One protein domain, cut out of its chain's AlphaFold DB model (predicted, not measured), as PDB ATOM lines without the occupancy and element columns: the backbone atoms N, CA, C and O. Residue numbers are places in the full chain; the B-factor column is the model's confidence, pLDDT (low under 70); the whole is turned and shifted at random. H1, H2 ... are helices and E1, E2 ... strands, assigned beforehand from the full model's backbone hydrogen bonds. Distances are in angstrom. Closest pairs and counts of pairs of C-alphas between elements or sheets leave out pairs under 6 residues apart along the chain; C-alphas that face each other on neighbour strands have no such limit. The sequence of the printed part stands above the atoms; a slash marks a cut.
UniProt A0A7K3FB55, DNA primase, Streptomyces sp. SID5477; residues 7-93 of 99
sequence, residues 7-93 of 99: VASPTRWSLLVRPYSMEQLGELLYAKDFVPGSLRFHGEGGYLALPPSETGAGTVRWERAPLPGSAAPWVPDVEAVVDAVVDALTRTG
ATOM      1  N   VAL A   7     103.328 134.060  67.222       97.44
ATOM      2  CA  VAL A   7     102.515 133.260  66.310       97.44
ATOM      3  C   VAL A   7     101.066 133.326  66.767       97.44
ATOM      4  O   VAL A   7     100.786 133.184  67.955       97.44
ATOM      5  N   ALA A   8     100.141 133.505  65.834       97.00
ATOM      6  CA  ALA A   8      98.716 133.447  66.110       97.00
ATOM      7  C   ALA A   8      98.031 132.422  65.204       97.00
ATOM      8  O   ALA A   8      98.154 132.459  63.979       97.00
ATOM      9  N   SER A   9      97.272 131.529  65.827       94.94
ATOM     10  CA  SER A   9      96.221 130.744  65.190       94.94
ATOM     11  C   SER A   9      94.856 131.386  65.492       94.94
ATOM     12  O   SER A   9      94.786 132.371  66.238       94.94
ATOM     13  N   PRO A  10      93.749 130.862  64.942       94.12
ATOM     14  CA  PRO A  10      92.418 131.398  65.227       94.12
ATOM     15  C   PRO A  10      92.004 131.311  66.702       94.12
ATOM     16  O   PRO A  10      91.183 132.105  67.148       94.12
ATOM     17  N   THR A  11      92.583 130.386  67.477       90.56
ATOM     18  CA  THR A  11      92.182 130.132  68.875       90.56
ATOM     19  C   THR A  11      93.306 130.292  69.895       90.56
ATOM     20  O   THR A  11      93.049 130.216  71.100       90.56
ATOM     21  N   ARG A  12      94.561 130.464  69.458       92.06
ATOM     22  CA  ARG A  12      95.731 130.527  70.344       92.06
ATOM     23  C   ARG A  12      96.767 131.510  69.837       92.06
ATOM     24  O   ARG A  12      97.015 131.621  68.641       92.06
ATOM     25  N   TRP A  13      97.403 132.192  70.779       95.31
ATOM     26  CA  TRP A  13      98.595 132.994  70.539       95.31
ATOM     27  C   TRP A  13      99.766 132.312  71.236       95.31
ATOM     28  O   TRP A  13      99.613 131.789  72.337       95.31
ATOM     29  N   SER A  14     100.920 132.277  70.583       96.38
ATOM     30  CA  SER A  14     102.144 131.666  71.098       96.38
ATOM     31  C   SER A  14     103.267 132.688  71.060       96.38
ATOM     32  O   SER A  14     103.627 133.197  69.996       96.38
ATOM     33  N   LEU A  15     103.797 133.007  72.238       96.50
ATOM     34  CA  LEU A  15     104.923 133.914  72.404       96.50
ATOM     35  C   LEU A  15     106.204 133.084  72.366       96.50
ATOM     36  O   LEU A  15     106.357 132.159  73.160       96.50
ATOM     37  N   LEU A  16     107.112 133.402  71.443       95.50
ATOM     38  CA  LEU A  16     108.391 132.703  71.360       95.50
ATOM     39  C   LEU A  16     109.361 133.301  72.381       95.50
ATOM     40  O   LEU A  16     109.601 134.512  72.378       95.50
ATOM     41  N   VAL A  17     109.907 132.444  73.239       95.94
ATOM     42  CA  VAL A  17     110.844 132.781  74.320       95.94
ATOM     43  C   VAL A  17     112.140 131.984  74.158       95.94
ATOM     44  O   VAL A  17     112.205 131.053  73.351       95.94
ATOM     45  N   ARG A  18     113.192 132.345  74.899       95.19
ATOM     46  CA  ARG A  18     114.390 131.505  75.009       95.19
ATOM     47  C   ARG A  18     114.043 130.141  75.618       95.19
ATOM     48  O   ARG A  18     113.087 130.057  76.389       95.19
ATOM     49  N   PRO A  19     114.818 129.086  75.303       94.38
ATOM     50  CA  PRO A  19     114.693 127.808  75.991       94.38
ATOM     51  C   PRO A  19     114.760 127.990  77.510       94.38
ATOM     52  O   PRO A  19     115.575 128.768  78.004       94.38
ATOM     53  N   TYR A  20     113.911 127.260  78.225       94.19
ATOM     54  CA  TYR A  20     113.823 127.270  79.681       94.19
ATOM     55  C   TYR A  20     113.679 125.838  80.201       94.19
ATOM     56  O   TYR A  20     113.219 124.951  79.473       94.19
ATOM     57  N   SER A  21     114.062 125.600  81.456       93.25
ATOM     58  CA  SER A  21     113.884 124.292  82.099       93.25
ATOM     59  C   SER A  21     112.517 124.180  82.782       93.25
ATOM     60  O   SER A  21     111.889 125.177  83.138       93.25
ATOM     61  N   MET A  22     112.041 122.951  82.996       92.19
ATOM     62  CA  MET A  22     110.809 122.729  83.768       92.19
ATOM     63  C   MET A  22     110.955 123.160  85.233       92.19
ATOM     64  O   MET A  22     109.975 123.592  85.828       92.19
ATOM     65  N   GLU A  23     112.164 123.081  85.797       94.44
ATOM     66  CA  GLU A  23     112.472 123.556  87.152       94.44
ATOM     67  C   GLU A  23     112.314 125.078  87.248       94.44
ATOM     68  O   GLU A  23     111.517 125.559  88.050       94.44
ATOM     69  N   GLN A  24     112.957 125.818  86.338       95.06
ATOM     70  CA  GLN A  24     112.835 127.272  86.216       95.06
ATOM     71  C   GLN A  24     111.373 127.692  86.028       95.06
ATOM     72  O   GLN A  24     110.887 128.596  86.702       95.06
ATOM     73  N   LEU A  25     110.636 127.016  85.137       94.38
ATOM     74  CA  LEU A  25     109.214 127.294  84.955       94.38
ATOM     75  C   LEU A  25     108.411 127.002  86.234       94.38
ATOM     76  O   LEU A  25     107.544 127.791  86.598       94.38
ATOM     77  N   GLY A  26     108.698 125.895  86.920       94.38
ATOM     78  CA  GLY A  26     108.041 125.515  88.168       94.38
ATOM     79  C   GLY A  26     108.200 126.570  89.261       94.38
ATOM     80  O   GLY A  26     107.206 126.952  89.873       94.38
ATOM     81  N   GLU A  27     109.410 127.097  89.454       95.50
ATOM     82  CA  GLU A  27     109.683 128.178  90.411       95.50
ATOM     83  C   GLU A  27     108.888 129.449  90.087       95.50
ATOM     84  O   GLU A  27     108.259 130.040  90.970       95.50
ATOM     85  N   LEU A  28     108.847 129.843  88.809       95.31
ATOM     86  CA  LEU A  28     108.111 131.031  88.368       95.31
ATOM     87  C   LEU A  28     106.609 130.908  88.604       95.31
ATOM     88  O   LEU A  28     105.974 131.890  88.988       95.31
ATOM     89  N   LEU A  29     106.041 129.726  88.360       93.56
ATOM     90  CA  LEU A  29     104.617 129.465  88.565       93.56
ATOM     91  C   LEU A  29     104.272 129.305  90.045       93.56
ATOM     92  O   LEU A  29     103.212 129.762  90.459       93.56
ATOM     93  N   TYR A  30     105.161 128.711  90.842       93.81
ATOM     94  CA  TYR A  30     104.985 128.589  92.290       93.81
ATOM     95  C   TYR A  30     104.923 129.956  92.979       93.81
ATOM     96  O   TYR A  30     104.181 130.137  93.939       93.81
ATOM     97  N   ALA A  31     105.650 130.945  92.456       93.12
ATOM     98  CA  ALA A  31     105.602 132.320  92.941       93.12
ATOM     99  C   ALA A  31     104.297 133.072  92.589       93.12
ATOM    100  O   ALA A  31     104.183 134.258  92.908       93.12
ATOM    101  N   LYS A  32     103.333 132.444  91.897       89.69
ATOM    102  CA  LYS A  32     102.046 133.055  91.533       89.69
ATOM    103  C   LYS A  32     100.919 132.525  92.407       89.69
ATOM    104  O   LYS A  32     100.721 131.319  92.506       89.69
ATOM    105  N   ASP A  33     100.101 133.440  92.924       88.56
ATOM    106  CA  ASP A  33      98.877 133.095  93.663       88.56
ATOM    107  C   ASP A  33      97.855 132.353  92.783       88.56
ATOM    108  O   ASP A  33      97.051 131.559  93.267       88.56
ATOM    109  N   PHE A  34      97.875 132.621  91.474       88.62
ATOM    110  CA  PHE A  34      96.992 132.002  90.495       88.62
ATOM    111  C   PHE A  34      97.653 131.935  89.117       88.62
ATOM    112  O   PHE A  34      98.259 132.903  88.655       88.62
ATOM    113  N   VAL A  35      97.481 130.804  88.429       90.19
ATOM    114  CA  VAL A  35      97.900 130.618  87.036       90.19
ATOM    115  C   VAL A  35      96.667 130.269  86.197       90.19
ATOM    116  O   VAL A  35      96.055 129.223  86.425       90.19
ATOM    117  N   PRO A  36      96.292 131.105  85.211       90.50
ATOM    118  CA  PRO A  36      95.137 130.850  84.363       90.50
ATOM    119  C   PRO A  36      95.222 129.509  83.634       90.50
ATOM    120  O   PRO A  36      96.187 129.223  82.925       90.50
ATOM    121  N   GLY A  37      94.149 128.720  83.723       88.75
ATOM    122  CA  GLY A  37      94.046 127.412  83.074       88.75
ATOM    123  C   GLY A  37      94.034 127.457  81.541       88.75
ATOM    124  O   GLY A  37      94.051 126.398  80.926       88.75
ATOM    125  N   SER A  38      94.009 128.638  80.914       87.44
ATOM    126  CA  SER A  38      94.212 128.868  79.473       87.44
ATOM    127  C   SER A  38      95.686 128.930  79.066       87.44
ATOM    128  O   SER A  38      95.997 128.713  77.892       87.44
ATOM    129  N   LEU A  39      96.594 129.184  80.014       92.56
ATOM    130  CA  LEU A  39      98.025 129.273  79.757       92.56
ATOM    131  C   LEU A  39      98.606 127.875  79.518       92.56
ATOM    132  O   LEU A  39      98.338 126.918  80.250       92.56
ATOM    133  N   ARG A  40      99.375 127.734  78.441       92.50
ATOM    134  CA  ARG A  40     100.050 126.492  78.055       92.50
ATOM    135  C   ARG A  40     101.525 126.783  77.825       92.50
ATOM    136  O   ARG A  40     101.881 127.870  77.379       92.50
ATOM    137  N   PHE A  41     102.354 125.790  78.121       92.88
ATOM    138  CA  PHE A  41     103.807 125.872  78.060       92.88
ATOM    139  C   PHE A  41     104.326 124.818  77.088       92.88
ATOM    140  O   PHE A  41     103.833 123.691  77.078       92.88
ATOM    141  N   HIS A  42     105.313 125.186  76.276       93.31
ATOM    142  CA  HIS A  42     105.962 124.292  75.322       93.31
ATOM    143  C   HIS A  42     107.454 124.254  75.637       93.31
ATOM    144  O   HIS A  42     108.092 125.298  75.720       93.31
ATOM    145  N   GLY A  43     107.994 123.052  75.815       88.06
ATOM    146  CA  GLY A  43     109.413 122.828  76.066       88.06
ATOM    147  C   GLY A  43     110.022 121.883  75.039       88.06
ATOM    148  O   GLY A  43     109.454 121.642  73.971       88.06
ATOM    149  N   GLU A  44     111.177 121.329  75.390       87.69
ATOM    150  CA  GLU A  44     111.851 120.300  74.601       87.69
ATOM    151  C   GLU A  44     110.909 119.130  74.261       87.69
ATOM    152  O   GLU A  44     110.099 118.700  75.081       87.69
ATOM    153  N   GLY A  45     110.976 118.650  73.014       87.88
ATOM    154  CA  GLY A  45     110.092 117.602  72.491       87.88
ATOM    155  C   GLY A  45     108.675 118.069  72.129       87.88
ATOM    156  O   GLY A  45     107.930 117.316  71.500       87.88
ATOM    157  N   GLY A  46     108.300 119.304  72.475       88.69
ATOM    158  CA  GLY A  46     107.068 119.942  72.024       88.69
ATOM    159  C   GLY A  46     107.196 120.522  70.615       88.69
ATOM    160  O   GLY A  46     108.268 120.947  70.190       88.69
ATOM    161  N   TYR A  47     106.073 120.594  69.903       89.81
ATOM    162  CA  TYR A  47     106.003 121.194  68.571       89.81
ATOM    163  C   TYR A  47     104.995 122.339  68.544       89.81
ATOM    164  O   TYR A  47     103.983 122.319  69.247       89.81
ATOM    165  N   LEU A  48     105.277 123.325  67.695       91.94
ATOM    166  CA  LEU A  48     104.397 124.443  67.392       91.94
ATOM    167  C   LEU A  48     104.304 124.591  65.871       91.94
ATOM    168  O   LEU A  48     105.327 124.578  65.186       91.94
ATOM    169  N   ALA A  49     103.094 124.770  65.342       94.12
ATOM    170  CA  ALA A  49     102.920 125.172  63.951       94.12
ATOM    171  C   ALA A  49     103.434 126.608  63.750       94.12
ATOM    172  O   ALA A  49     103.133 127.494  64.551       94.12
ATOM    173  N   LEU A  50     104.186 126.845  62.673       94.00
ATOM    174  CA  LEU A  50     104.719 128.163  62.319       94.00
ATOM    175  C   LEU A  50     104.105 128.658  61.009       94.00
ATOM    176  O   LEU A  50     103.804 127.851  60.136       94.00
ATOM    177  N   PRO A  51     103.941 129.973  60.809       94.56
ATOM    178  CA  PRO A  51     103.506 130.495  59.520       94.56
ATOM    179  C   PRO A  51     104.476 130.081  58.398       94.56
ATOM    180  O   PRO A  51     105.691 130.118  58.617       94.56
ATOM    181  N   PRO A  52     103.980 129.744  57.195       93.75
ATOM    182  CA  PRO A  52     102.590 129.855  56.742       93.75
ATOM    183  C   PRO A  52     101.765 128.554  56.884       93.75
ATOM    184  O   PRO A  52     100.954 128.255  56.015       93.75
ATOM    185  N   SER A  53     101.970 127.740  57.928       95.75
ATOM    186  CA  SER A  53     101.213 126.492  58.116       95.75
ATOM    187  C   SER A  53      99.696 126.698  58.232       95.75
ATOM    188  O   SER A  53      99.209 127.706  58.748       95.75
ATOM    189  N   GLU A  54      98.948 125.668  57.841       95.12
ATOM    190  CA  GLU A  54      97.509 125.538  58.069       95.12
ATOM    191  C   GLU A  54      97.240 124.332  58.975       95.12
ATOM    192  O   GLU A  54      97.908 123.302  58.886       95.12
ATOM    193  N   THR A  55      96.284 124.476  59.889       91.69
ATOM    194  CA  THR A  55      95.836 123.415  60.802       91.69
ATOM    195  C   THR A  55      94.345 123.169  60.595       91.69
ATOM    196  O   THR A  55      93.670 123.986  59.978       91.69
ATOM    197  N   GLY A  56      93.784 122.108  61.184       92.56
ATOM    198  CA  GLY A  56      92.330 121.887  61.145       92.56
ATOM    199  C   GLY A  56      91.499 123.041  61.734       92.56
ATOM    200  O   GLY A  56      90.329 123.180  61.400       92.56
ATOM    201  N   ALA A  57      92.098 123.895  62.573       91.19
ATOM    202  CA  ALA A  57      91.456 125.088  63.123       91.19
ATOM    203  C   ALA A  57      91.618 126.342  62.240       91.19
ATOM    204  O   ALA A  57      91.088 127.391  62.596       91.19
ATOM    205  N   GLY A  58      92.356 126.260  61.127       94.94
ATOM    206  CA  GLY A  58      92.628 127.355  60.197       94.94
ATOM    207  C   GLY A  58      94.104 127.760  60.117       94.94
ATOM    208  O   GLY A  58      95.006 127.058  60.595       94.94
ATOM    209  N   THR A  59      94.342 128.909  59.481       96.62
ATOM    210  CA  THR A  59      95.676 129.418  59.132       96.62
ATOM    211  C   THR A  59      96.462 129.922  60.339       96.62
ATOM    212  O   THR A  59      95.947 130.656  61.187       96.62
ATOM    213  N   VAL A  60      97.750 129.588  60.374       97.88
ATOM    214  CA  VAL A  60      98.723 130.110  61.333       97.88
ATOM    215  C   VAL A  60      99.451 131.304  60.715       97.88
ATOM    216  O   VAL A  60     100.005 131.210  59.621       97.88
ATOM    217  N   ARG A  61      99.466 132.442  61.417       97.25
ATOM    218  CA  ARG A  61     100.072 133.700  60.949       97.25
ATOM    219  C   ARG A  61     101.046 134.282  61.969       97.25
ATOM    220  O   ARG A  61     100.988 133.971  63.158       97.25
ATOM    221  N   TRP A  62     101.924 135.163  61.504       96.81
ATOM    222  CA  TRP A  62     102.701 136.014  62.397       96.81
ATOM    223  C   TRP A  62     101.798 137.143  62.888       96.81
ATOM    224  O   TRP A  62     101.371 137.969  62.090       96.81
ATOM    225  N   GLU A  63     101.523 137.188  64.188       97.19
ATOM    226  CA  GLU A  63     100.993 138.406  64.819       97.19
ATOM    227  C   GLU A  63     102.119 139.436  64.961       97.19
ATOM    228  O   GLU A  63     101.946 140.631  64.743       97.19
ATOM    229  N   ARG A  64     103.328 138.939  65.242       96.00
ATOM    230  CA  ARG A  64     104.568 139.706  65.181       96.00
ATOM    231  C   ARG A  64     105.639 138.864  64.506       96.00
ATOM    232  O   ARG A  64     106.106 137.882  65.078       96.00
ATOM    233  N   ALA A  65     106.010 139.240  63.287       94.94
ATOM    234  CA  ALA A  65     107.011 138.519  62.510       94.94
ATOM    235  C   ALA A  65     108.432 138.759  63.058       94.94
ATOM    236  O   ALA A  65     108.705 139.826  63.622       94.94
ATOM    237  N   PRO A  66     109.359 137.799  62.888       93.75
ATOM    238  CA  PRO A  66     110.780 138.078  63.053       93.75
ATOM    239  C   PRO A  66     111.240 139.156  62.061       93.75
ATOM    240  O   PRO A  66     110.645 139.342  60.998       93.75
ATOM    241  N   LEU A  67     112.319 139.866  62.402       88.62
ATOM    242  CA  LEU A  67     112.907 140.848  61.492       88.62
ATOM    243  C   LEU A  67     113.373 140.155  60.197       88.62
ATOM    244  O   LEU A  67     114.016 139.102  60.285       88.62
ATOM    245  N   PRO A  68     113.095 140.730  59.011       87.44
ATOM    246  CA  PRO A  68     113.566 140.172  57.747       87.44
ATOM    247  C   PRO A  68     115.084 139.943  57.756       87.44
ATOM    248  O   PRO A  68     115.842 140.801  58.203       87.44
ATOM    249  N   GLY A  69     115.526 138.777  57.280       85.38
ATOM    250  CA  GLY A  69     116.949 138.410  57.217       85.38
ATOM    251  C   GLY A  69     117.574 137.955  58.542       85.38
ATOM    252  O   GLY A  69     118.753 137.611  58.573       85.38
ATOM    253  N   SER A  70     116.813 137.910  59.638       85.44
ATOM    254  CA  SER A  70     117.316 137.429  60.924       85.44
ATOM    255  C   SER A  70     117.345 135.899  60.987       85.44
ATOM    256  O   SER A  70     116.307 135.271  61.183       85.44
ATOM    257  N   ALA A  71     118.537 135.301  60.925       83.31
ATOM    258  CA  ALA A  71     118.723 133.862  61.154       83.31
ATOM    259  C   ALA A  71     118.491 133.443  62.622       83.31
ATOM    260  O   ALA A  71     118.167 132.292  62.893       83.31
ATOM    261  N   ALA A  72     118.627 134.382  63.565       88.00
ATOM    262  CA  ALA A  72     118.415 134.157  64.994       88.00
ATOM    263  C   ALA A  72     117.595 135.310  65.596       88.00
ATOM    264  O   ALA A  72     118.164 136.249  66.161       88.00
ATOM    265  N   PRO A  73     116.259 135.305  65.423       91.25
ATOM    266  CA  PRO A  73     115.399 136.336  65.986       91.25
ATOM    267  C   PRO A  73     115.600 136.456  67.495       91.25
ATOM    268  O   PRO A  73     115.619 135.458  68.213       91.25
ATOM    269  N   TRP A  74     115.722 137.688  67.986       94.00
ATOM    270  CA  TRP A  74     115.747 137.917  69.424       94.00
ATOM    271  C   TRP A  74     114.413 137.484  70.046       94.00
ATOM    272  O   TRP A  74     113.345 137.885  69.577       94.00
ATOM    273  N   VAL A  75     114.496 136.720  71.131       95.38
ATOM    274  CA  VAL A  75     113.369 136.289  71.960       95.38
ATOM    275  C   VAL A  75     113.660 136.630  73.429       95.38
ATOM    276  O   VAL A  75     114.829 136.598  73.830       95.38
ATOM    277  N   PRO A  76     112.640 137.007  74.222       96.31
ATOM    278  CA  PRO A  76     112.796 137.254  75.652       96.31
ATOM    279  C   PRO A  76     113.004 135.949  76.428       96.31
ATOM    280  O   PRO A  76     112.647 134.875  75.950       96.31
ATOM    281  N   ASP A  77     113.533 136.058  77.641       95.56
ATOM    282  CA  ASP A  77     113.507 134.966  78.618       95.56
ATOM    283  C   ASP A  77     112.071 134.730  79.118       95.56
ATOM    284  O   ASP A  77     111.215 135.619  79.028       95.56
ATOM    285  N   VAL A  78     111.788 133.527  79.620       95.44
ATOM    286  CA  VAL A  78     110.433 133.143  80.047       95.44
ATOM    287  C   VAL A  78     109.955 133.994  81.230       95.44
ATOM    288  O   VAL A  78     108.806 134.442  81.240       95.44
ATOM    289  N   GLU A  79     110.857 134.338  82.152       93.75
ATOM    290  CA  GLU A  79     110.619 135.204  83.312       93.75
ATOM    291  C   GLU A  79     110.072 136.569  82.913       93.75
ATOM    292  O   GLU A  79     109.183 137.113  83.563       93.75
ATOM    293  N   ALA A  80     110.590 137.127  81.818       93.81
ATOM    294  CA  ALA A  80     110.186 138.448  81.367       93.81
ATOM    295  C   ALA A  80     108.732 138.467  80.866       93.81
ATOM    296  O   ALA A  80     108.124 139.534  80.798       93.81
ATOM    297  N   VAL A  81     108.179 137.311  80.484       94.44
ATOM    298  CA  VAL A  81     106.879 137.206  79.811       94.44
ATOM    299  C   VAL A  81     105.794 136.640  80.723       94.44
ATOM    300  O   VAL A  81     104.668 137.136  80.674       94.44
ATOM    301  N   VAL A  82     106.111 135.631  81.543       93.56
ATOM    302  CA  VAL A  82     105.123 134.886  82.347       93.56
ATOM    303  C   VAL A  82     104.273 135.818  83.204       93.56
ATOM    304  O   VAL A  82     103.049 135.736  83.146       93.56
ATOM    305  N   ASP A  83     104.895 136.758  83.911       91.19
ATOM    306  CA  ASP A  83     104.202 137.690  84.804       91.19
ATOM    307  C   ASP A  83     103.156 138.527  84.071       91.19
ATOM    308  O   ASP A  83     101.999 138.605  84.483       91.19
ATOM    309  N   ALA A  84     103.550 139.109  82.938       92.12
ATOM    310  CA  ALA A  84     102.668 139.953  82.144       92.12
ATOM    311  C   ALA A  84     101.531 139.151  81.495       92.12
ATOM    312  O   ALA A  84     100.417 139.657  81.369       92.12
ATOM    313  N   VAL A  85     101.795 137.908  81.080       92.69
ATOM    314  CA  VAL A  85     100.775 137.032  80.486       92.69
ATOM    315  C   VAL A  85      99.781 136.559  81.542       92.69
ATOM    316  O   VAL A  85      98.578 136.604  81.292       92.69
ATOM    317  N   VAL A  86     100.254 136.155  82.723       92.56
ATOM    318  CA  VAL A  86      99.394 135.759  83.846       92.56
ATOM    319  C   VAL A  86      98.506 136.925  84.276       92.56
ATOM    320  O   VAL A  86      97.294 136.735  84.389       92.56
ATOM    321  N   ASP A  87      99.063 138.129  84.433       90.81
ATOM    322  CA  ASP A  87      98.281 139.332  84.744       90.81
ATOM    323  C   ASP A  87      97.216 139.603  83.671       90.81
ATOM    324  O   ASP A  87      96.032 139.752  83.976       90.81
ATOM    325  N   ALA A  88      97.611 139.612  82.394       91.25
ATOM    326  CA  ALA A  88      96.697 139.903  81.296       91.25
ATOM    327  C   ALA A  88      95.551 138.883  81.194       91.25
ATOM    328  O   ALA A  88      94.391 139.270  81.037       91.25
ATOM    329  N   LEU A  89      95.849 137.587  81.304       90.50
ATOM    330  CA  LEU A  89      94.844 136.523  81.245       90.50
ATOM    331  C   LEU A  89      93.915 136.549  82.464       90.50
ATOM    332  O   LEU A  89      92.708 136.364  82.314       90.50
ATOM    333  N   THR A  90      94.449 136.854  83.648       89.06
ATOM    334  CA  THR A  90      93.647 137.002  84.872       89.06
ATOM    335  C   THR A  90      92.686 138.184  84.762       89.06
ATOM    336  O   THR A  90      91.493 138.033  85.012       89.06
ATOM    337  N   ARG A  91      93.168 139.351  84.311       87.44
ATOM    338  CA  ARG A  91      92.329 140.552  84.152       87.44
ATOM    339  C   ARG A  91      91.255 140.415  83.078       87.44
ATOM    340  O   ARG A  91      90.216 141.057  83.177       87.44
ATOM    341  N   THR A  92      91.512 139.624  82.040       83.75
ATOM    342  CA  THR A  92      90.571 139.436  80.925       83.75
ATOM    343  C   THR A  92      89.566 138.310  81.165       83.75
ATOM    344  O   THR A  92      88.611 138.196  80.403       83.75
ATOM    345  N   GLY A  93      89.753 137.486  82.203       76.69
ATOM    346  CA  GLY A  93      88.879 136.344  82.488       76.69
ATOM    347  C   GLY A  93      88.900 135.273  81.392       76.69
ATOM    348  O   GLY A  93      87.958 134.491  81.274       76.69
TER     349      GLY A  93
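This is residues 7 to 93 of the 99 residues of the protein "DNA primase" of Streptomyces sp. SID5477 (UniProt A0A7K3FB55). This domain has little regular structure: long loops join two helices, H1 and H2, at one end to strand E2 at the other, with strand E1 between, and residues 67 to 72 stick out. The printed part has 87 residues, 31 in named elements, in the order E1, H1, E2, H2; the class is mixed. It is only just compact, close to loose, with a radius of gyration of the C-alphas of 14.1 A and spans of 37 by 29 by 24 A.

E1 is residues 13 to 15, beginning at C-alpha 13 (98.595, 132.994, 70.539). H1 is residues 22 to 30, 11.9 A long. E2 is residues 61 to 64. H2 is residues 78 to 92, 20.9 A long, ending at C-alpha 92 (90.571, 139.436, 80.925).

E1 and E2 are near each other, but each pairs with no named strand. H2, with residues 78 to 82 alone, only just touches H1, with 3 pairs of C-alphas within 8 A; the closest C-alphas are those of Leu 28 and Glu 79, 7.0 A apart. The helices run the same way at a steep tilt of 40 degrees. Every O i to N i+4 pair is within hydrogen-bond range in H1, and 9 of 11 in H2.

The C-alphas farthest apart are those of Asp 33 and Gly 69, 41.0 A. The links H1 to E2 and E2 to H2 are long. The printed part has no cut, and no printed residue is under 70 in pLDDT.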